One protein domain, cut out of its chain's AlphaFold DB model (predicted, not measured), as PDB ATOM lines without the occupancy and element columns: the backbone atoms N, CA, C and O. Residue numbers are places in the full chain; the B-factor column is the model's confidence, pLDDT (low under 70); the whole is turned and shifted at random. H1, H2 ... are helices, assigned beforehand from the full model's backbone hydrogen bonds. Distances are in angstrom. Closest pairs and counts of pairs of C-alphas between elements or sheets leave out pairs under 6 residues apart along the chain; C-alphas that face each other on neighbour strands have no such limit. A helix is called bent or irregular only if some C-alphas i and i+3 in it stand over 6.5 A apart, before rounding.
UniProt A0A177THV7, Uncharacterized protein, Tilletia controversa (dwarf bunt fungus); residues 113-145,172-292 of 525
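Overview. This is residues 113 to 145 and 172 to 292 of the 525 residues of an uncharacterized protein of Tilletia controversa (dwarf bunt fungus) (UniProt A0A177THV7). Picture a cluster of crossed helices: the long H2 runs through the body, H4 and the arm H6a pack on each other and cross its direction about perpendicular, and H3 and H5 form a second packed pair towards H2's last residues. H1 is set off at the far side from H3 and touches no helix, while the arm H6b leads away to a tail, of which residues 287 to 292 stick out. The printed part has 154 residues with six named helices, H1 to H6 in order, and no named strand; the class is all helix. It is compact, with a radius of gyration of the C-alphas of 17.3 A, and spans 52 by 47 by 27 A.

Along the chain. Start at Ala 113; residues 113 to 126 hold no named element. Find C-alpha 127 at (-30.970, -3.711, 48.614), where H1, residues 127 to 138, begins. Past the cut, H2 takes residues 173 to 198 and runs 37.9 A from first to last C-alpha. Next come H3, residues 200 to 212 and 18.5 A long, H4, residues 231 to 241, and H5, residues 243 to 252. H6, residues 265 to 288, was assigned as one helix by its hydrogen bonds but is bent: C-alphas 277 and 280 are 7.2 A apart. Its arms are H6a, residues 265 to 277, 20.3 A long, and H6b, residues 280 to 288, which ends at C-alpha 288, (-21.406, 14.881, 38.665). H6a is itself irregular, with C-alphas 266 and 269 lying 6.9 A apart.

Arrangement. Begin with H1, which is apart from the other helices. H2 and H3 touch only at the corner by their tight link, the closest C-alphas being those of Leu 196 and Arg 203, 5.0 A apart. Look at residues 186 to 190 of H2: with these alone it only just touches H4, with 3 pairs of C-alphas within 8 A, the closest those of Ala 190 and Met 235 at 7.6 A. H2 and H4 are about perpendicular, at 83 degrees. H3 touches H5 with residues 206 to 210 alone, closest at the C-alphas of Cys 210 and Ala 245, 5.4 A, at a steep tilt of 60 degrees, opposite ways. H4 touches H6a, closest at the C-alphas of Asn 237 and Val 275, 6.5 A, at a steep tilt of 51 degrees, opposite ways. H6b is close to H4 but not clearly touching: the C-alphas of Phe 233 and Asp 282 are 7.5 A apart. In H1, H2, H3, H4, H5 and H6b every O i to N i+4 pair is within hydrogen-bond range; in H6a 7 of 9 are.

Size, cuts and confidence. The C-alphas of Ser 138 and Asn 212, 52.6 A apart, are the two farthest apart. Residues 146 to 171 are not printed, and C-alphas 145 and 172 are 13.4 A apart across this cut. The links H3 to H4 and H5 to H6 are long. Residues 121 to 128 and 287 to 292 stand free. The mean pLDDT of the printed part is 80.6, and 28 residues are under 70, among them residues 113 to 128 and 142 to 145.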
ATOM      1  N   ALA A 113     -46.733   9.322  43.327       45.50
ATOM      2  CA  ALA A 113     -46.151  10.465  42.639       45.50
ATOM      3  C   ALA A 113     -45.072  11.209  43.454       45.50
ATOM      4  O   ALA A 113     -44.374  12.052  42.877       45.50
ATOM      5  N   PHE A 114     -44.966  10.931  44.755       53.69
ATOM      6  CA  PHE A 114     -44.022  11.524  45.714       53.69
ATOM      7  C   PHE A 114     -42.698  10.746  45.766       53.69
ATOM      8  O   PHE A 114     -42.643   9.605  45.321       53.69
ATOM      9  N   SER A 115     -41.632  11.330  46.317       52.00
ATOM     10  CA  SER A 115     -40.382  10.602  46.588       52.00
ATOM     11  C   SER A 115     -40.647   9.333  47.402       52.00
ATOM     12  O   SER A 115     -41.286   9.402  48.453       52.00
ATOM     13  N   GLN A 116     -40.135   8.188  46.932       51.53
ATOM     14  CA  GLN A 116     -40.423   6.859  47.500       51.53
ATOM     15  C   GLN A 116     -40.126   6.799  49.006       51.53
ATOM     16  O   GLN A 116     -40.943   6.304  49.770       51.53
ATOM     17  N   SER A 117     -39.057   7.464  49.457       50.72
ATOM     18  CA  SER A 117     -38.666   7.625  50.870       50.72
ATOM     19  C   SER A 117     -39.697   8.336  51.777       50.72
ATOM     20  O   SER A 117     -39.440   8.528  52.966       50.72
ATOM     21  N   LEU A 118     -40.838   8.786  51.240       51.62
ATOM     22  CA  LEU A 118     -41.955   9.397  51.971       51.62
ATOM     23  C   LEU A 118     -43.242   8.549  51.943       51.62
ATOM     24  O   LEU A 118     -44.235   8.969  52.554       51.62
ATOM     25  N   HIS A 119     -43.231   7.391  51.273       50.56
ATOM     26  CA  HIS A 119     -44.336   6.432  51.167       50.56
ATOM     27  C   HIS A 119     -44.006   5.142  51.957       50.56
ATOM     28  O   HIS A 119     -42.838   4.770  51.971       50.56
ATOM     29  N   PRO A 120     -44.961   4.473  52.642       47.12
ATOM     30  CA  PRO A 120     -44.692   3.217  53.373       47.12
ATOM     31  C   PRO A 120     -45.254   1.943  52.710       47.12
ATOM     32  O   PRO A 120     -45.069   0.850  53.238       47.12
ATOM     33  N   SER A 121     -46.040   2.076  51.635       41.16
ATOM     34  CA  SER A 121     -46.886   0.996  51.092       41.16
ATOM     35  C   SER A 121     -46.363   0.354  49.801       41.16
ATOM     36  O   SER A 121     -46.984  -0.581  49.302       41.16
ATOM     37  N   GLN A 122     -45.216   0.804  49.282       45.81
ATOM     38  CA  GLN A 122     -44.514   0.174  48.151       45.81
ATOM     39  C   GLN A 122     -43.134  -0.382  48.542       45.81
ATOM     40  O   GLN A 122     -42.257  -0.554  47.698       45.81
ATOM     41  N   ASP A 123     -42.964  -0.712  49.826       46.94
ATOM     42  CA  ASP A 123     -41.765  -1.339  50.388       46.94
ATOM     43  C   ASP A 123     -41.625  -2.805  49.911       46.94
ATOM     44  O   ASP A 123     -41.827  -3.761  50.667       46.94
ATOM     45  N   GLN A 124     -41.200  -3.005  48.659       49.81
ATOM     46  CA  GLN A 124     -40.256  -4.096  48.413       49.81
ATOM     47  C   GLN A 124     -38.993  -3.757  49.214       49.81
ATOM     48  O   GLN A 124     -38.445  -2.676  49.031       49.81
ATOM     49  N   ASP A 125     -38.538  -4.644  50.108       52.22
ATOM     50  CA  ASP A 125     -37.309  -4.436  50.895       52.22
ATOM     51  C   ASP A 125     -36.093  -4.374  49.951       52.22
ATOM     52  O   ASP A 125     -35.480  -5.417  49.667       52.22
ATOM     53  N   THR A 126     -35.768  -3.169  49.468       64.75
ATOM     54  CA  THR A 126     -34.705  -2.923  48.488       64.75
ATOM     55  C   THR A 126     -33.334  -3.293  49.054       64.75
ATOM     56  O   THR A 126     -33.142  -3.413  50.268       64.75
ATOM     57  N   GLU A 127     -32.352  -3.499  48.175       68.31
ATOM     58  CA  GLU A 127     -30.970  -3.711  48.614       68.31
ATOM     59  C   GLU A 127     -30.441  -2.471  49.358       68.31
ATOM     60  O   GLU A 127     -29.866  -2.607  50.440       68.31
ATOM     61  N   ASP A 128     -30.782  -1.272  48.876       68.56
ATOM     62  CA  ASP A 128     -30.462   0.008  49.511       68.56
ATOM     63  C   ASP A 128     -31.071   0.135  50.921       68.56
ATOM     64  O   ASP A 128     -30.376   0.530  51.856       68.56
ATOM     65  N   ASP A 129     -32.331  -0.262  51.134       71.50
ATOM     66  CA  ASP A 129     -32.965  -0.266  52.465       71.50
ATOM     67  C   ASP A 129     -32.252  -1.199  53.448       71.50
ATOM     68  O   ASP A 129     -32.125  -0.892  54.638       71.50
ATOM     69  N   ARG A 130     -31.767  -2.348  52.965       77.19
ATOM     70  CA  ARG A 130     -31.001  -3.305  53.778       77.19
ATOM     71  C   ARG A 130     -29.627  -2.738  54.125       77.19
ATOM     72  O   ARG A 130     -29.241  -2.810  55.292       77.19
ATOM     73  N   LEU A 131     -28.940  -2.119  53.163       75.25
ATOM     74  CA  LEU A 131     -27.667  -1.421  53.373       75.25
ATOM     75  C   LEU A 131     -27.821  -0.253  54.360       75.25
ATOM     76  O   LEU A 131     -27.045  -0.147  55.305       75.25
ATOM     77  N   ILE A 132     -28.867   0.566  54.232       79.88
ATOM     78  CA  ILE A 132     -29.168   1.669  55.159       79.88
ATOM     79  C   ILE A 132     -29.412   1.140  56.580       79.88
ATOM     80  O   ILE A 132     -28.857   1.672  57.546       79.88
ATOM     81  N   ARG A 133     -30.199   0.067  56.741       78.31
ATOM     82  CA  ARG A 133     -30.427  -0.569  58.053       78.31
ATOM     83  C   ARG A 133     -29.130  -1.146  58.640       78.31
ATOM     84  O   ARG A 133     -28.903  -0.997  59.840       78.31
ATOM     85  N   GLN A 134     -28.266  -1.745  57.815       78.81
ATOM     86  CA  GLN A 134     -26.950  -2.256  58.218       78.81
ATOM     87  C   GLN A 134     -26.002  -1.132  58.668       78.81
ATOM     88  O   GLN A 134     -25.430  -1.225  59.755       78.81
ATOM     89  N   ALA A 135     -25.879  -0.060  57.882       77.56
ATOM     90  CA  ALA A 135     -25.017   1.094  58.149       77.56
ATOM     91  C   ALA A 135     -25.382   1.830  59.450       77.56
ATOM     92  O   ALA A 135     -24.518   2.322  60.180       77.56
ATOM     93  N   LEU A 136     -26.678   1.893  59.765       80.38
ATOM     94  CA  LEU A 136     -27.175   2.497  61.000       80.38
ATOM     95  C   LEU A 136     -26.965   1.571  62.204       80.38
ATOM     96  O   LEU A 136     -26.488   2.021  63.246       80.38
ATOM     97  N   ALA A 137     -27.226   0.268  62.047       78.19
ATOM     98  CA  ALA A 137     -26.981  -0.722  63.094       78.19
ATOM     99  C   ALA A 137     -25.489  -0.853  63.454       78.19
ATOM    100  O   ALA A 137     -25.158  -0.943  64.637       78.19
ATOM    101  N   SER A 138     -24.585  -0.816  62.465       74.00
ATOM    102  CA  SER A 138     -23.131  -0.925  62.672       74.00
ATOM    103  C   SER A 138     -22.532   0.273  63.419       74.00
ATOM    104  O   SER A 138     -21.519   0.125  64.104       74.00
ATOM    105  N   ARG A 139     -23.181   1.442  63.336       69.81
ATOM    106  CA  ARG A 139     -22.825   2.676  64.054       69.81
ATOM    107  C   ARG A 139     -23.678   2.946  65.301       69.81
ATOM    108  O   ARG A 139     -23.528   4.001  65.906       69.81
ATOM    109  N   HIS A 140     -24.548   2.014  65.700       72.00
ATOM    110  CA  HIS A 140     -25.477   2.158  66.831       72.00
ATOM    111  C   HIS A 140     -26.463   3.350  66.732       72.00
ATOM    112  O   HIS A 140     -27.018   3.780  67.743       72.00
ATOM    113  N   ILE A 141     -26.733   3.851  65.523       72.88
ATOM    114  CA  ILE A 141     -27.654   4.971  65.267       72.88
ATOM    115  C   ILE A 141     -29.087   4.440  65.114       72.88
ATOM    116  O   ILE A 141     -29.309   3.330  64.622       72.88
ATOM    117  N   ALA A 142     -30.080   5.224  65.535       64.69
ATOM    118  CA  ALA A 142     -31.469   4.793  65.497       64.69
ATOM    119  C   ALA A 142     -32.010   4.736  64.055       64.69
ATOM    120  O   ALA A 142     -32.016   5.728  63.323       64.69
ATOM    121  N   TYR A 143     -32.547   3.580  63.651       63.75
ATOM    122  CA  TYR A 143     -33.409   3.502  62.471       63.75
ATOM    123  C   TYR A 143     -34.802   4.035  62.826       63.75
ATOM    124  O   TYR A 143     -35.369   3.676  63.860       63.75
ATOM    125  N   PHE A 144     -35.366   4.869  61.953       59.84
ATOM    126  CA  PHE A 144     -36.701   5.445  62.101       59.84
ATOM    127  C   PHE A 144     -37.608   4.858  61.011       59.84
ATOM    128  O   PHE A 144     -37.588   5.369  59.891       59.84
ATOM    129  N   PRO A 145     -38.397   3.805  61.296       52.62
ATOM    130  CA  PRO A 145     -39.370   3.300  60.337       52.62
ATOM    131  C   PRO A 145     -40.405   4.373  59.988       52.62
ATOM    132  O   PRO A 145     -40.881   5.104  60.864       52.62
ATOM    133  N   THR A 172     -34.967   8.735  70.565       67.25
ATOM    134  CA  THR A 172     -35.675   9.587  71.521       67.25
ATOM    135  C   THR A 172     -37.036   9.963  70.929       67.25
ATOM    136  O   THR A 172     -37.145  10.351  69.762       67.25
ATOM    137  N   ALA A 173     -38.102   9.817  71.722       67.25
ATOM    138  CA  ALA A 173     -39.474   9.986  71.232       67.25
ATOM    139  C   ALA A 173     -39.720  11.390  70.647       67.25
ATOM    140  O   ALA A 173     -40.477  11.544  69.692       67.25
ATOM    141  N   GLU A 174     -39.025  12.397  71.178       68.62
ATOM    142  CA  GLU A 174     -39.045  13.786  70.713       68.62
ATOM    143  C   GLU A 174     -38.387  13.947  69.333       68.62
ATOM    144  O   GLU A 174     -38.966  14.581  68.449       68.62
ATOM    145  N   ALA A 175     -37.230  13.308  69.096       70.25
ATOM    146  CA  ALA A 175     -36.587  13.309  67.781       70.25
ATOM    147  C   ALA A 175     -37.436  12.566  66.738       70.25
ATOM    148  O   ALA A 175     -37.545  13.013  65.594       70.25
ATOM    149  N   GLN A 176     -38.093  11.468  67.136       71.25
ATOM    150  CA  GLN A 176     -39.012  10.736  66.263       71.25
ATOM    151  C   GLN A 176     -40.249  11.569  65.913       71.25
ATOM    152  O   GLN A 176     -40.572  11.683  64.732       71.25
ATOM    153  N   ALA A 177     -40.891  12.208  66.896       71.56
ATOM    154  CA  ALA A 177     -42.025  13.100  66.659       71.56
ATOM    155  C   ALA A 177     -41.652  14.252  65.707       71.56
ATOM    156  O   ALA A 177     -42.309  14.434  64.683       71.56
ATOM    157  N   GLY A 178     -40.542  14.953  65.971       75.50
ATOM    158  CA  GLY A 178     -40.063  16.038  65.111       75.50
ATOM    159  C   GLY A 178     -39.729  15.583  63.684       75.50
ATOM    160  O   GLY A 178     -40.116  16.242  62.719       75.50
ATOM    161  N   SER A 179     -39.079  14.424  63.521       76.38
ATOM    162  CA  SER A 179     -38.787  13.861  62.194       76.38
ATOM    163  C   SER A 179     -40.066  13.452  61.444       76.38
ATOM    164  O   SER A 179     -40.131  13.611  60.222       76.38
ATOM    165  N   CYS A 180     -41.093  12.958  62.144       75.44
ATOM    166  CA  CYS A 180     -42.397  12.648  61.558       75.44
ATOM    167  C   CYS A 180     -43.163  13.913  61.139       75.44
ATOM    168  O   CYS A 180     -43.679  13.959  60.019       75.44
ATOM    169  N   ASP A 181     -43.191  14.951  61.980       81.44
ATOM    170  CA  ASP A 181     -43.836  16.237  61.678       81.44
ATOM    171  C   ASP A 181     -43.212  16.913  60.453       81.44
ATOM    172  O   ASP A 181     -43.928  17.443  59.598       81.44
ATOM    173  N   VAL A 182     -41.884  16.874  60.325       84.38
ATOM    174  CA  VAL A 182     -41.170  17.374  59.140       84.38
ATOM    175  C   VAL A 182     -41.557  16.572  57.887       84.38
ATOM    176  O   VAL A 182     -41.884  17.162  56.856       84.38
ATOM    177  N   GLY A 183     -41.624  15.239  57.976       82.94
ATOM    178  CA  GLY A 183     -42.088  14.383  56.875       82.94
ATOM    179  C   GLY A 183     -43.536  14.664  56.444       82.94
ATOM    180  O   GLY A 183     -43.847  14.667  55.251       82.94
ATOM    181  N   VAL A 184     -44.429  14.977  57.393       84.88
ATOM    182  CA  VAL A 184     -45.791  15.451  57.090       84.88
ATOM    183  C   VAL A 184     -45.743  16.781  56.335       84.88
ATOM    184  O   VAL A 184     -46.380  16.892  55.290       84.88
ATOM    185  N   GLN A 185     -44.966  17.764  56.799       88.44
ATOM    186  CA  GLN A 185     -44.858  19.084  56.160       88.44
ATOM    187  C   GLN A 185     -44.393  18.997  54.697       88.44
ATOM    188  O   GLN A 185     -44.959  19.680  53.839       88.44
ATOM    189  N   ILE A 186     -43.435  18.117  54.376       88.50
ATOM    190  CA  ILE A 186     -43.001  17.878  52.988       88.50
ATOM    191  C   ILE A 186     -44.165  17.346  52.134       88.50
ATOM    192  O   ILE A 186     -44.424  17.883  51.055       88.50
ATOM    193  N   ARG A 187     -44.933  16.362  52.630       85.69
ATOM    194  CA  ARG A 187     -46.118  15.835  51.923       85.69
ATOM    195  C   ARG A 187     -47.210  16.894  51.719       85.69
ATOM    196  O   ARG A 187     -47.822  16.929  50.653       85.69
ATOM    197  N   GLN A 188     -47.417  17.811  52.673       87.75
ATOM    198  CA  GLN A 188     -48.334  18.954  52.496       87.75
ATOM    199  C   GLN A 188     -47.895  19.867  51.339       87.75
ATOM    200  O   GLN A 188     -48.717  20.257  50.504       87.75
ATOM    201  N   LEU A 189     -46.598  20.183  51.258       89.50
ATOM    202  CA  LEU A 189     -46.037  20.999  50.181       89.50
ATOM    203  C   LEU A 189     -46.130  20.300  48.817       89.50
ATOM    204  O   LEU A 189     -46.518  20.928  47.830       89.50
ATOM    205  N   ALA A 190     -45.839  19.001  48.768       87.56
ATOM    206  CA  ALA A 190     -45.918  18.217  47.544       87.56
ATOM    207  C   ALA A 190     -47.362  18.079  47.031       87.56
ATOM    208  O   ALA A 190     -47.609  18.258  45.835       87.56
ATOM    209  N   TRP A 191     -48.337  17.861  47.924       87.62
ATOM    210  CA  TRP A 191     -49.764  17.892  47.579       87.62
ATOM    211  C   TRP A 191     -50.176  19.256  47.008       87.62
ATOM    212  O   TRP A 191     -50.861  19.325  45.985       87.62
ATOM    213  N   PHE A 192     -49.711  20.354  47.613       88.12
ATOM    214  CA  PHE A 192     -49.999  21.708  47.136       88.12
ATOM    215  C   PHE A 192     -49.410  21.964  45.736       88.12
ATOM    216  O   PHE A 192     -50.112  22.448  44.844       88.12
ATOM    217  N   ALA A 193     -48.158  21.556  45.498       88.69
ATOM    218  CA  ALA A 193     -47.530  21.607  44.179       88.69
ATOM    219  C   ALA A 193     -48.282  20.745  43.140       88.69
ATOM    220  O   ALA A 193     -48.463  21.181  41.999       88.69
ATOM    221  N   ARG A 194     -48.790  19.564  43.531       85.31
ATOM    222  CA  ARG A 194     -49.647  18.708  42.691       85.31
ATOM    223  C   ARG A 194     -50.974  19.399  42.345       85.31
ATOM    224  O   ARG A 194     -51.264  19.551  41.158       85.31
ATOM    225  N   LYS A 195     -51.761  19.873  43.322       85.81
ATOM    226  CA  LYS A 195     -53.080  20.501  43.063       85.81
ATOM    227  C   LYS A 195     -52.936  21.768  42.192       85.81
ATOM    228  O   LYS A 195     -53.738  21.955  41.276       85.81
ATOM    229  N   LEU A 196     -51.869  22.566  42.368       87.56
ATOM    230  CA  LEU A 196     -51.531  23.693  41.477       87.56
ATOM    231  C   LEU A 196     -51.038  23.276  40.078       87.56
ATOM    232  O   LEU A 196     -51.179  24.049  39.132       87.56
ATOM    233  N   ARG A 197     -50.439  22.091  39.900       84.44
ATOM    234  CA  ARG A 197     -49.994  21.636  38.572       84.44
ATOM    235  C   ARG A 197     -51.185  21.327  37.671       84.44
ATOM    236  O   ARG A 197     -51.209  21.820  36.541       84.44
ATOM    237  N   TYR A 198     -52.135  20.536  38.171       83.88
ATOM    238  CA  TYR A 198     -53.278  20.040  37.400       83.88
ATOM    239  C   TYR A 198     -54.419  21.065  37.300       83.88
ATOM    240  O   TYR A 198     -54.945  21.280  36.210       83.88
ATOM    241  N   ASN A 199     -54.764  21.780  38.381       87.06
ATOM    242  CA  ASN A 199     -55.838  22.772  38.321       87.06
ATOM    243  C   ASN A 199     -55.344  24.115  37.747       87.06
ATOM    244  O   ASN A 199     -54.778  24.957  38.448       87.06
ATOM    245  N   VAL A 200     -55.606  24.332  36.455       87.94
ATOM    246  CA  VAL A 200     -55.201  25.541  35.716       87.94
ATOM    247  C   VAL A 200     -55.777  26.831  36.319       87.94
ATOM    248  O   VAL A 200     -55.068  27.836  36.363       87.94
ATOM    249  N   ARG A 201     -57.019  26.816  36.828       88.62
ATOM    250  CA  ARG A 201     -57.662  28.004  37.426       88.62
ATOM    251  C   ARG A 201     -56.950  28.421  38.720       88.62
ATOM    252  O   ARG A 201     -56.579  29.584  38.866       88.62
ATOM    253  N   LEU A 202     -56.675  27.463  39.613       88.00
ATOM    254  CA  LEU A 202     -55.918  27.714  40.848       88.00
ATOM    255  C   LEU A 202     -54.472  28.140  40.547       88.00
ATOM    256  O   LEU A 202     -53.955  29.045  41.198       88.00
ATOM    257  N   ARG A 203     -53.842  27.565  39.511       89.19
ATOM    258  CA  ARG A 203     -52.498  27.956  39.055       89.19
ATOM    259  C   ARG A 203     -52.422  29.422  38.630       89.19
ATOM    260  O   ARG A 203     -51.484  30.107  39.026       89.19
ATOM    261  N   ILE A 204     -53.399  29.905  37.860       89.31
ATOM    262  CA  ILE A 204     -53.463  31.308  37.417       89.31
ATOM    263  C   ILE A 204     -53.691  32.243  38.614       89.31
ATOM    264  O   ILE A 204     -53.001  33.252  38.737       89.31
ATOM    265  N   SER A 205     -54.585  31.878  39.540       90.50
ATOM    266  CA  SER A 205     -54.797  32.629  40.786       90.50
ATOM    267  C   SER A 205     -53.513  32.730  41.626       90.50
ATOM    268  O   SER A 205     -53.132  33.820  42.047       90.50
ATOM    269  N   PHE A 206     -52.787  31.622  41.804       90.56
ATOM    270  CA  PHE A 206     -51.502  31.621  42.510       90.56
ATOM    271  C   PHE A 206     -50.442  32.473  41.794       90.56
ATOM    272  O   PHE A 206     -49.698  33.203  42.441       90.56
ATOM    273  N   GLN A 207     -50.410  32.457  40.457       91.06
ATOM    274  CA  GLN A 207     -49.515  33.295  39.648       91.06
ATOM    275  C   GLN A 207     -49.808  34.794  39.784       91.06
ATOM    276  O   GLN A 207     -48.875  35.600  39.831       91.06
ATOM    277  N   GLN A 208     -51.082  35.172  39.910       89.75
ATOM    278  CA  GLN A 208     -51.484  36.540  40.241       89.75
ATOM    279  C   GLN A 208     -50.996  36.917  41.647       89.75
ATOM    280  O   GLN A 208     -50.333  37.938  41.797       89.75
ATOM    281  N   THR A 209     -51.193  36.064  42.658       89.25
ATOM    282  CA  THR A 209     -50.660  36.310  44.011       89.25
ATOM    283  C   THR A 209     -49.132  36.434  44.023       89.25
ATOM    284  O   THR A 209     -48.616  37.385  44.601       89.25
ATOM    285  N   CYS A 210     -48.387  35.563  43.330       89.94
ATOM    286  CA  CYS A 210     -46.931  35.700  43.196       89.94
ATOM    287  C   CYS A 210     -46.501  37.002  42.500       89.94
ATOM    288  O   CYS A 210     -45.434  37.527  42.810       89.94
ATOM    289  N   SER A 211     -47.313  37.517  41.572       89.88
ATOM    290  CA  SER A 211     -47.063  38.798  40.902       89.88
ATOM    291  C   SER A 211     -47.333  39.988  41.828       89.88
ATOM    292  O   SER A 211     -46.554  40.933  41.824       89.88
ATOM    293  N   ASN A 212     -48.371  39.915  42.667       90.25
ATOM    294  CA  ASN A 212     -48.705  40.950  43.656       90.25
ATOM    295  C   ASN A 212     -47.647  41.086  44.770       90.25
ATOM    296  O   ASN A 212     -47.537  42.145  45.374       90.25
ATOM    297  N   PHE A 213     -46.878  40.025  45.037       86.81
ATOM    298  CA  PHE A 213     -45.713  40.037  45.935       86.81
ATOM    299  C   PHE A 213     -44.377  40.299  45.200       86.81
ATOM    300  O   PHE A 213     -43.315  40.097  45.780       86.81
ATOM    301  N   GLU A 214     -44.415  40.693  43.919       87.44
ATOM    302  CA  GLU A 214     -43.247  40.997  43.065       87.44
ATOM    303  C   GLU A 214     -42.176  39.881  42.991       87.44
ATOM    304  O   GLU A 214     -41.009  40.115  42.673       87.44
ATOM    305  N   LEU A 215     -42.570  38.629  43.251       88.19
ATOM    306  CA  LEU A 215     -41.641  37.512  43.434       88.19
ATOM    307  C   LEU A 215     -40.931  37.112  42.127       88.19
ATOM    308  O   LEU A 215     -41.513  37.214  41.040       88.19
ATOM    309  N   PRO A 216     -39.697  36.572  42.191       85.88
ATOM    310  CA  PRO A 216     -38.952  36.185  41.000       85.88
ATOM    311  C   PRO A 216     -39.641  35.043  40.239       85.88
ATOM    312  O   PRO A 216     -40.100  34.052  40.817       85.88
ATOM    313  N   ARG A 217     -39.672  35.165  38.907       83.56
ATOM    314  CA  ARG A 217     -40.165  34.134  37.976       83.56
ATOM    315  C   ARG A 217     -39.234  32.902  37.975       83.56
ATOM    316  O   ARG A 217     -38.044  33.063  38.233       83.56
ATOM    317  N   PRO A 218     -39.725  31.688  37.648       86.12
ATOM    318  CA  PRO A 218     -41.083  31.355  37.204       86.12
ATOM    319  C   PRO A 218     -42.063  31.192  38.373       86.12
ATOM    320  O   PRO A 218     -41.756  30.527  39.361       86.12
ATOM    321  N   HIS A 219     -43.266  31.760  38.264       86.94
ATOM    322  CA  HIS A 219     -44.333  31.663  39.276       86.94
ATOM    323  C   HIS A 219     -45.018  30.282  39.266       86.94
ATOM    324  O   HIS A 219     -46.204  30.131  38.986       86.94
ATOM    325  N   THR A 220     -44.234  29.238  39.499       87.25
ATOM    326  CA  THR A 220     -44.657  27.837  39.548       87.25
ATOM    327  C   THR A 220     -43.796  27.106  40.565       87.25
ATOM    328  O   THR A 220     -42.573  27.269  40.557       87.25
ATOM    329  N   LEU A 221     -44.419  26.268  41.392       87.88
ATOM    330  CA  LEU A 221     -43.693  25.282  42.187       87.88
ATOM    331  C   LEU A 221     -43.178  24.148  41.293       87.88
ATOM    332  O   LEU A 221     -43.783  23.815  40.270       87.88
ATOM    333  N   ILE A 222     -42.052  23.568  41.698       87.44
ATOM    334  CA  ILE A 222     -41.539  22.314  41.144       87.44
ATOM    335  C   ILE A 222     -42.323  21.171  41.804       87.44
ATOM    336  O   ILE A 222     -42.667  21.261  42.981       87.44
ATOM    337  N   ARG A 223     -42.660  20.129  41.035       83.94
ATOM    338  CA  ARG A 223     -43.325  18.927  41.560       83.94
ATOM    339  C   ARG A 223     -42.260  17.967  42.091       83.94
ATOM    340  O   ARG A 223     -41.288  17.718  41.382       83.94
ATOM    341  N   ASP A 224     -42.490  17.420  43.276       82.62
ATOM    342  CA  ASP A 224     -41.826  16.208  43.771       82.62
ATOM    343  C   ASP A 224     -42.062  15.041  42.793       82.62
ATOM    344  O   ASP A 224     -43.140  14.970  42.199       82.62
ATOM    345  N   VAL A 225     -41.088  14.163  42.560       74.62
ATOM    346  CA  VAL A 225     -41.199  13.044  41.607       74.62
ATOM    347  C   VAL A 225     -40.421  11.838  42.130       74.62
ATOM    348  O   VAL A 225     -39.196  11.894  42.164       74.62
ATOM    349  N   ALA A 226     -41.127  10.736  42.415       63.78
ATOM    350  CA  ALA A 226     -40.573   9.434  42.815       63.78
ATOM    351  C   ALA A 226     -39.245   9.078  42.124       63.78
ATOM    352  O   ALA A 226     -38.219   8.900  42.768       63.78
ATOM    353  N   THR A 227     -39.249   9.078  40.790       66.88
ATOM    354  CA  THR A 227     -38.116   8.695  39.932       66.88
ATOM    355  C   THR A 227     -37.052   9.789  39.753       66.88
ATOM    356  O   THR A 227     -36.299   9.769  38.781       66.88
ATOM    357  N   ARG A 228     -36.994  10.794  40.640       73.19
ATOM    358  CA  ARG A 228     -35.994  11.874  40.612       73.19
ATOM    359  C   ARG A 228     -35.573  12.272  42.026       73.19
ATOM    360  O   ARG A 228     -36.114  13.231  42.577       73.19
ATOM    361  N   TRP A 229     -34.535  11.612  42.533       75.25
ATOM    362  CA  TRP A 229     -33.796  11.928  43.766       75.25
ATOM    363  C   TRP A 229     -33.818  13.408  44.209       75.25
ATOM    364  O   TRP A 229     -34.366  13.733  45.259       75.25
ATOM    365  N   ASN A 230     -33.318  14.342  43.394       83.94
ATOM    366  CA  ASN A 230     -33.216  15.759  43.786       83.94
ATOM    367  C   ASN A 230     -34.545  16.549  43.778       83.94
ATOM    368  O   ASN A 230     -34.566  17.734  44.127       83.94
ATOM    369  N   SER A 231     -35.665  15.955  43.353       85.69
ATOM    370  CA  SER A 231     -36.919  16.695  43.135       85.69
ATOM    371  C   SER A 231     -37.513  17.280  44.420       85.69
ATOM    372  O   SER A 231     -38.010  18.410  44.388       85.69
ATOM    373  N   THR A 232     -37.373  16.591  45.557       87.88
ATOM    374  CA  THR A 232     -37.826  17.078  46.869       87.88
ATOM    375  C   THR A 232     -37.062  18.328  47.301       87.88
ATOM    376  O   THR A 232     -37.677  19.323  47.690       87.88
ATOM    377  N   PHE A 233     -35.732  18.336  47.153       91.06
ATOM    378  CA  PHE A 233     -34.905  19.515  47.426       91.06
ATOM    379  C   PHE A 233     -35.307  20.695  46.533       91.06
ATOM    380  O   PHE A 233     -35.552  21.799  47.021       91.06
ATOM    381  N   GLN A 234     -35.448  20.459  45.225       90.50
ATOM    382  CA  GLN A 234     -35.791  21.502  44.256       90.50
ATOM    383  C   GLN A 234     -37.204  22.069  44.484       90.50
ATOM    384  O   GLN A 234     -37.414  23.277  44.349       90.50
ATOM    385  N   MET A 235     -38.163  21.233  44.900       92.44
ATOM    386  CA  MET A 235     -39.488  21.664  45.351       92.44
ATOM    387  C   MET A 235     -39.400  22.576  46.581       92.44
ATOM    388  O   MET A 235     -39.963  23.673  46.551       92.44
ATOM    389  N   ILE A 236     -38.704  22.155  47.642       92.94
ATOM    390  CA  ILE A 236     -38.611  22.910  48.903       92.94
ATOM    391  C   ILE A 236     -37.872  24.237  48.690       92.94
ATOM    392  O   ILE A 236     -38.378  25.292  49.069       92.94
ATOM    393  N   ASN A 237     -36.727  24.212  48.008       93.56
ATOM    394  CA  ASN A 237     -35.950  25.404  47.675       93.56
ATOM    395  C   ASN A 237     -36.793  26.402  46.848       93.56
ATOM    396  O   ASN A 237     -36.863  27.591  47.166       93.56
ATOM    397  N   ARG A 238     -37.558  25.925  45.850       92.62
ATOM    398  CA  ARG A 238     -38.490  26.792  45.104       92.62
ATOM    399  C   ARG A 238     -39.632  27.326  45.975       92.62
ATOM    400  O   ARG A 238     -40.051  28.465  45.765       92.62
ATOM    401  N   ALA A 239     -40.126  26.538  46.927       92.69
ATOM    402  CA  ALA A 239     -41.197  26.934  47.835       92.69
ATOM    403  C   ALA A 239     -40.766  28.015  48.832       92.69
ATOM    404  O   ALA A 239     -41.536  28.943  49.061       92.69
ATOM    405  N   LEU A 240     -39.534  27.964  49.354       93.62
ATOM    406  CA  LEU A 240     -38.979  29.020  50.210       93.62
ATOM    407  C   LEU A 240     -38.921  30.378  49.492       93.62
ATOM    408  O   LEU A 240     -39.267  31.400  50.078       93.62
ATOM    409  N   VAL A 241     -38.579  30.396  48.200       92.69
ATOM    410  CA  VAL A 241     -38.570  31.630  47.383       92.69
ATOM    411  C   VAL A 241     -39.988  32.126  47.040       92.69
ATOM    412  O   VAL A 241     -40.161  33.284  46.669       92.69
ATOM    413  N   LEU A 242     -41.017  31.279  47.157       92.44
ATOM    414  CA  LEU A 242     -42.424  31.650  46.948       92.44
ATOM    415  C   LEU A 242     -43.240  31.732  48.252       92.44
ATOM    416  O   LEU A 242     -44.465  31.858  48.197       92.44
ATOM    417  N   TRP A 243     -42.581  31.672  49.412       92.44
ATOM    418  CA  TRP A 243     -43.200  31.347  50.698       92.44
ATOM    419  C   TRP A 243     -44.390  32.232  51.073       92.44
ATOM    420  O   TRP A 243     -45.474  31.729  51.376       92.44
ATOM    421  N   ASP A 244     -44.222  33.549  51.000       90.19
ATOM    422  CA  ASP A 244     -45.244  34.496  51.453       90.19
ATOM    423  C   ASP A 244     -46.481  34.487  50.540       90.19
ATOM    424  O   ASP A 244     -47.612  34.605  51.018       90.19
ATOM    425  N   ALA A 245     -46.289  34.211  49.242       91.06
ATOM    426  CA  ALA A 245     -47.383  33.964  48.309       91.06
ATOM    427  C   ALA A 245     -48.076  32.614  48.558       91.06
ATOM    428  O   ALA A 245     -49.295  32.548  48.434       91.06
ATOM    429  N   ILE A 246     -47.349  31.553  48.941       91.00
ATOM    430  CA  ILE A 246     -47.944  30.251  49.310       91.00
ATOM    431  C   ILE A 246     -48.861  30.420  50.518       91.00
ATOM    432  O   ILE A 246     -50.032  30.044  50.454       91.00
ATOM    433  N   VAL A 247     -48.353  31.014  51.602       90.25
ATOM    434  CA  VAL A 247     -49.127  31.200  52.835       90.25
ATOM    435  C   VAL A 247     -50.326  32.114  52.586       90.25
ATOM    436  O   VAL A 247     -51.455  31.716  52.867       90.25
ATOM    437  N   SER A 248     -50.108  33.294  51.994       89.75
ATOM    438  CA  SER A 248     -51.190  34.240  51.702       89.75
ATOM    439  C   SER A 248     -52.267  33.613  50.810       89.75
ATOM    440  O   SER A 248     -53.459  33.734  51.097       89.75
ATOM    441  N   TRP A 249     -51.884  32.867  49.767       90.12
ATOM    442  CA  TRP A 249     -52.852  32.196  48.900       90.12
ATOM    443  C   TRP A 249     -53.662  31.127  49.649       90.12
ATOM    444  O   TRP A 249     -54.874  31.044  49.449       90.12
ATOM    445  N   GLN A 250     -53.043  30.340  50.541       89.00
ATOM    446  CA  GLN A 250     -53.761  29.342  51.349       89.00
ATOM    447  C   GLN A 250     -54.704  29.973  52.389       89.00
ATOM    448  O   GLN A 250     -55.761  29.404  52.662       89.00
ATOM    449  N   GLU A 251     -54.372  31.146  52.935       86.81
ATOM    450  CA  GLU A 251     -55.239  31.885  53.867       86.81
ATOM    451  C   GLU A 251     -56.500  32.418  53.165       86.81
ATOM    452  O   GLU A 251     -57.621  32.188  53.630       86.81
ATOM    453  N   HIS A 252     -56.342  33.029  51.985       85.56
ATOM    454  CA  HIS A 252     -57.474  33.475  51.163       85.56
ATOM    455  C   HIS A 252     -58.335  32.295  50.666       85.56
ATOM    456  O   HIS A 252     -59.559  32.402  50.617       85.56
ATOM    457  N   ASN A 253     -57.723  31.144  50.358       83.94
ATOM    458  CA  ASN A 253     -58.395  29.959  49.805       83.94
ATOM    459  C   ASN A 253     -58.644  28.844  50.843       83.94
ATOM    460  O   ASN A 253     -58.660  27.658  50.503       83.94
ATOM    461  N   HIS A 254     -58.882  29.201  52.112       77.19
ATOM    462  CA  HIS A 254     -58.991  28.259  53.240       77.19
ATOM    463  C   HIS A 254     -60.025  27.123  53.073       77.19
ATOM    464  O   HIS A 254     -59.888  26.089  53.726       77.19
ATOM    465  N   LYS A 255     -61.044  27.289  52.214       79.50
ATOM    466  CA  LYS A 255     -62.048  26.252  51.892       79.50
ATOM    467  C   LYS A 255     -61.577  25.229  50.848       79.50
ATOM    468  O   LYS A 255     -62.120  24.135  50.802       79.50
ATOM    469  N   ILE A 256     -60.592  25.580  50.017       80.50
ATOM    470  CA  ILE A 256     -60.095  24.753  48.901       80.50
ATOM    471  C   ILE A 256     -58.984  23.796  49.369       80.50
ATOM    472  O   ILE A 256     -58.767  22.746  48.770       80.50
ATOM    473  N   VAL A 257     -58.276  24.145  50.448       79.19
ATOM    474  CA  VAL A 257     -57.184  23.342  51.021       79.19
ATOM    475  C   VAL A 257     -57.666  22.632  52.294       79.19
ATOM    476  O   VAL A 257     -57.884  23.314  53.307       79.19
ATOM    477  N   PRO A 258     -57.804  21.288  52.292       82.19
ATOM    478  CA  PRO A 258     -58.155  20.511  53.480       82.19
ATOM    479  C   PRO A 258     -57.193  20.770  54.641       82.19
ATOM    480  O   PRO A 258     -55.995  20.959  54.433       82.19
ATOM    481  N   ALA A 259     -57.689  20.720  55.881       79.56
ATOM    482  CA  ALA A 259     -56.877  21.016  57.064       79.56
ATOM    483  C   ALA A 259     -55.618  20.127  57.178       79.56
ATOM    484  O   ALA A 259     -54.573  20.622  57.599       79.56
ATOM    485  N   LYS A 260     -55.689  18.863  56.720       80.81
ATOM    486  CA  LYS A 260     -54.549  17.925  56.667       80.81
ATOM    487  C   LYS A 260     -53.392  18.380  55.758       80.81
ATOM    488  O   LYS A 260     -52.251  18.008  56.012       80.81
ATOM    489  N   PHE A 261     -53.658  19.221  54.754       81.75
ATOM    490  CA  PHE A 261     -52.677  19.674  53.754       81.75
ATOM    491  C   PHE A 261     -52.309  21.166  53.859       81.75
ATOM    492  O   PHE A 261     -51.743  21.734  52.925       81.75
ATOM    493  N   ARG A 262     -52.629  21.825  54.980       84.00
ATOM    494  CA  ARG A 262     -52.425  23.271  55.153       84.00
ATOM    495  C   ARG A 262     -51.055  23.607  55.744       84.00
ATOM    496  O   ARG A 262     -50.751  23.237  56.877       84.00
ATOM    497  N   ILE A 263     -50.278  24.387  54.997       88.38
ATOM    498  CA  ILE A 263     -48.941  24.855  55.377       88.38
ATOM    499  C   ILE A 263     -49.084  26.091  56.282       88.38
ATOM    500  O   ILE A 263     -49.931  26.951  56.040       88.38
ATOM    501  N   ARG A 264     -48.265  26.195  57.335       85.94
ATOM    502  CA  ARG A 264     -48.267  27.324  58.284       85.94
ATOM    503  C   ARG A 264     -46.962  28.112  58.185       85.94
ATOM    504  O   ARG A 264     -45.927  27.527  57.886       85.94
ATOM    505  N   ARG A 265     -46.971  29.408  58.542       87.25
ATOM    506  CA  ARG A 265     -45.742  30.240  58.605       87.25
ATOM    507  C   ARG A 265     -44.631  29.602  59.450       87.25
ATOM    508  O   ARG A 265     -43.465  29.730  59.101       87.25
ATOM    509  N   THR A 266     -44.995  28.875  60.507       87.81
ATOM    510  CA  THR A 266     -44.072  28.161  61.406       87.81
ATOM    511  C   THR A 266     -43.281  27.034  60.738       87.81
ATOM    512  O   THR A 266     -42.238  26.663  61.254       87.81
ATOM    513  N   HIS A 267     -43.730  26.503  59.596       88.75
ATOM    514  CA  HIS A 267     -43.039  25.416  58.888       88.75
ATOM    515  C   HIS A 267     -41.775  25.909  58.143       88.75
ATOM    516  O   HIS A 267     -40.968  25.099  57.689       88.75
ATOM    517  N   LYS A 268     -41.583  27.234  58.004       91.25
ATOM    518  CA  LYS A 268     -40.512  27.822  57.181       91.25
ATOM    519  C   LYS A 268     -39.112  27.414  57.646       91.25
ATOM    520  O   LYS A 268     -38.314  26.976  56.827       91.25
ATOM    521  N   SER A 269     -38.848  27.496  58.950       90.12
ATOM    522  CA  SER A 269     -37.541  27.165  59.530       90.12
ATOM    523  C   SER A 269     -37.186  25.686  59.360       90.12
ATOM    524  O   SER A 269     -36.030  25.366  59.107       90.12
ATOM    525  N   GLY A 270     -38.171  24.782  59.417       88.94
ATOM    526  CA  GLY A 270     -37.960  23.363  59.116       88.94
ATOM    527  C   GLY A 270     -37.516  23.141  57.668       88.94
ATOM    528  O   GLY A 270     -36.554  22.422  57.418       88.94
ATOM    529  N   PHE A 271     -38.153  23.820  56.711       92.25
ATOM    530  CA  PHE A 271     -37.738  23.780  55.306       92.25
ATOM    531  C   PHE A 271     -36.368  24.436  55.058       92.25
ATOM    532  O   PHE A 271     -35.601  23.932  54.242       92.25
ATOM    533  N   GLU A 272     -36.036  25.518  55.766       92.88
ATOM    534  CA  GLU A 272     -34.714  26.161  55.709       92.88
ATOM    535  C   GLU A 272     -33.607  25.218  56.228       92.88
ATOM    536  O   GLU A 272     -32.567  25.096  55.581       92.88
ATOM    537  N   GLN A 273     -33.855  24.470  57.312       91.06
ATOM    538  CA  GLN A 273     -32.924  23.452  57.826       91.06
ATOM    539  C   GLN A 273     -32.777  22.244  56.884       91.06
ATOM    540  O   GLN A 273     -31.653  21.823  56.616       91.06
ATOM    541  N   ILE A 274     -33.873  21.736  56.294       91.31
ATOM    542  CA  ILE A 274     -33.806  20.685  55.254       91.31
ATOM    543  C   ILE A 274     -32.935  21.138  54.077       91.31
ATOM    544  O   ILE A 274     -32.090  20.381  53.603       91.31
ATOM    545  N   VAL A 275     -33.134  22.367  53.591       92.69
ATOM    546  CA  VAL A 275     -32.353  22.907  52.469       92.69
ATOM    547  C   VAL A 275     -30.888  23.102  52.857       92.69
ATOM    548  O   VAL A 275     -30.028  22.843  52.023       92.69
ATOM    549  N   SER A 276     -30.586  23.477  54.102       92.06
ATOM    550  CA  SER A 276     -29.206  23.532  54.604       92.06
ATOM    551  C   SER A 276     -28.524  22.156  54.552       92.06
ATOM    552  O   SER A 276     -27.454  22.033  53.961       92.06
ATOM    553  N   LEU A 277     -29.186  21.118  55.082       91.31
ATOM    554  CA  LEU A 277     -28.660  19.750  55.186       91.31
ATOM    555  C   LEU A 277     -28.547  19.026  53.830       91.31
ATOM    556  O   LEU A 277     -27.615  18.258  53.606       91.31
ATOM    557  N   LEU A 278     -29.502  19.244  52.919       91.56
ATOM    558  CA  LEU A 278     -29.543  18.566  51.615       91.56
ATOM    559  C   LEU A 278     -28.783  19.302  50.504       91.56
ATOM    560  O   LEU A 278     -28.481  18.689  49.480       91.56
ATOM    561  N   LYS A 279     -28.473  20.596  50.659       91.75
ATOM    562  CA  LYS A 279     -27.837  21.382  49.591       91.75
ATOM    563  C   LYS A 279     -26.523  20.769  49.076       91.75
ATOM    564  O   LYS A 279     -26.395  20.678  47.857       91.75
ATOM    565  N   PRO A 280     -25.580  20.307  49.922       92.25
ATOM    566  CA  PRO A 280     -24.346  19.688  49.436       92.25
ATOM    567  C   PRO A 280     -24.576  18.460  48.540       92.25
ATOM    568  O   PRO A 280     -23.785  18.219  47.635       92.25
ATOM    569  N   LEU A 281     -25.680  17.724  48.726       90.62
ATOM    570  CA  LEU A 281     -26.055  16.590  47.873       90.62
ATOM    571  C   LEU A 281     -26.596  17.041  46.500       90.62
ATOM    572  O   LEU A 281     -26.295  16.402  45.489       90.62
ATOM    573  N   ASP A 282     -27.348  18.149  46.427       89.56
ATOM    574  CA  ASP A 282     -27.787  18.734  45.144       89.56
ATOM    575  C   ASP A 282     -26.606  19.364  44.388       89.56
ATOM    576  O   ASP A 282     -26.443  19.098  43.197       89.56
ATOM    577  N   ASP A 283     -25.721  20.088  45.085       89.75
ATOM    578  CA  ASP A 283     -24.484  20.648  44.520       89.75
ATOM    579  C   ASP A 283     -23.541  19.530  44.007       89.75
ATOM    580  O   ASP A 283     -23.025  19.617  42.887       89.75
ATOM    581  N   ALA A 284     -23.373  18.434  44.761       89.50
ATOM    582  CA  ALA A 284     -22.612  17.253  44.336       89.50
ATOM    583  C   ALA A 284     -23.243  16.565  43.112       89.50
ATOM    584  O   ALA A 284     -22.567  16.296  42.117       89.50
ATOM    585  N   THR A 285     -24.557  16.336  43.127       87.19
ATOM    586  CA  THR A 285     -25.271  15.750  41.981       87.19
ATOM    587  C   THR A 285     -25.174  16.642  40.743       87.19
ATOM    588  O   THR A 285     -25.004  16.139  39.630       87.19
ATOM    589  N   PHE A 286     -25.220  17.968  40.906       85.00
ATOM    590  CA  PHE A 286     -25.031  18.923  39.817       85.00
ATOM    591  C   PHE A 286     -23.606  18.860  39.237       85.00
ATOM    592  O   PHE A 286     -23.456  18.804  38.013       85.00
ATOM    593  N   LYS A 287     -22.578  18.788  40.099       85.94
ATOM    594  CA  LYS A 287     -21.160  18.579  39.740       85.94
ATOM    595  C   LYS A 287     -20.983  17.299  38.913       85.94
ATOM    596  O   LYS A 287     -20.467  17.359  37.798       85.94
ATOM    597  N   PHE A 288     -21.498  16.162  39.383       85.25
ATOM    598  CA  PHE A 288     -21.406  14.881  38.665       85.25
ATOM    599  C   PHE A 288     -22.299  14.797  37.417       85.25
ATOM    600  O   PHE A 288     -22.002  14.043  36.493       85.25
ATOM    601  N   SER A 289     -23.330  15.638  37.320       81.56
ATOM    602  CA  SER A 289     -24.174  15.792  36.127       81.56
ATOM    603  C   SER A 289     -23.528  16.623  34.997       81.56
ATOM    604  O   SER A 289     -24.199  16.936  34.001       81.56
ATOM    605  N   ALA A 290     -22.257  17.021  35.116       76.38
ATOM    606  CA  ALA A 290     -21.542  17.820  34.119       76.38
ATOM    607  C   ALA A 290     -21.017  16.980  32.933       76.38
ATOM    608  O   ALA A 290     -20.272  16.024  33.096       76.38
ATOM    609  N   LYS A 291     -21.353  17.391  31.700       67.44
ATOM    610  CA  LYS A 291     -21.029  16.659  30.451       67.44
ATOM    611  C   LYS A 291     -19.588  16.783  29.938       67.44
ATOM    612  O   LYS A 291     -19.205  16.051  29.033       67.44
ATOM    613  N   LYS A 292     -18.857  17.820  30.357       69.94
ATOM    614  CA  LYS A 292     -17.676  18.334  29.623       69.94
ATOM    615  C   LYS A 292     -16.340  18.087  30.323       69.94
ATOM    616  O   LYS A 292     -15.305  18.500  29.810       69.94
TER     617      LYS A 292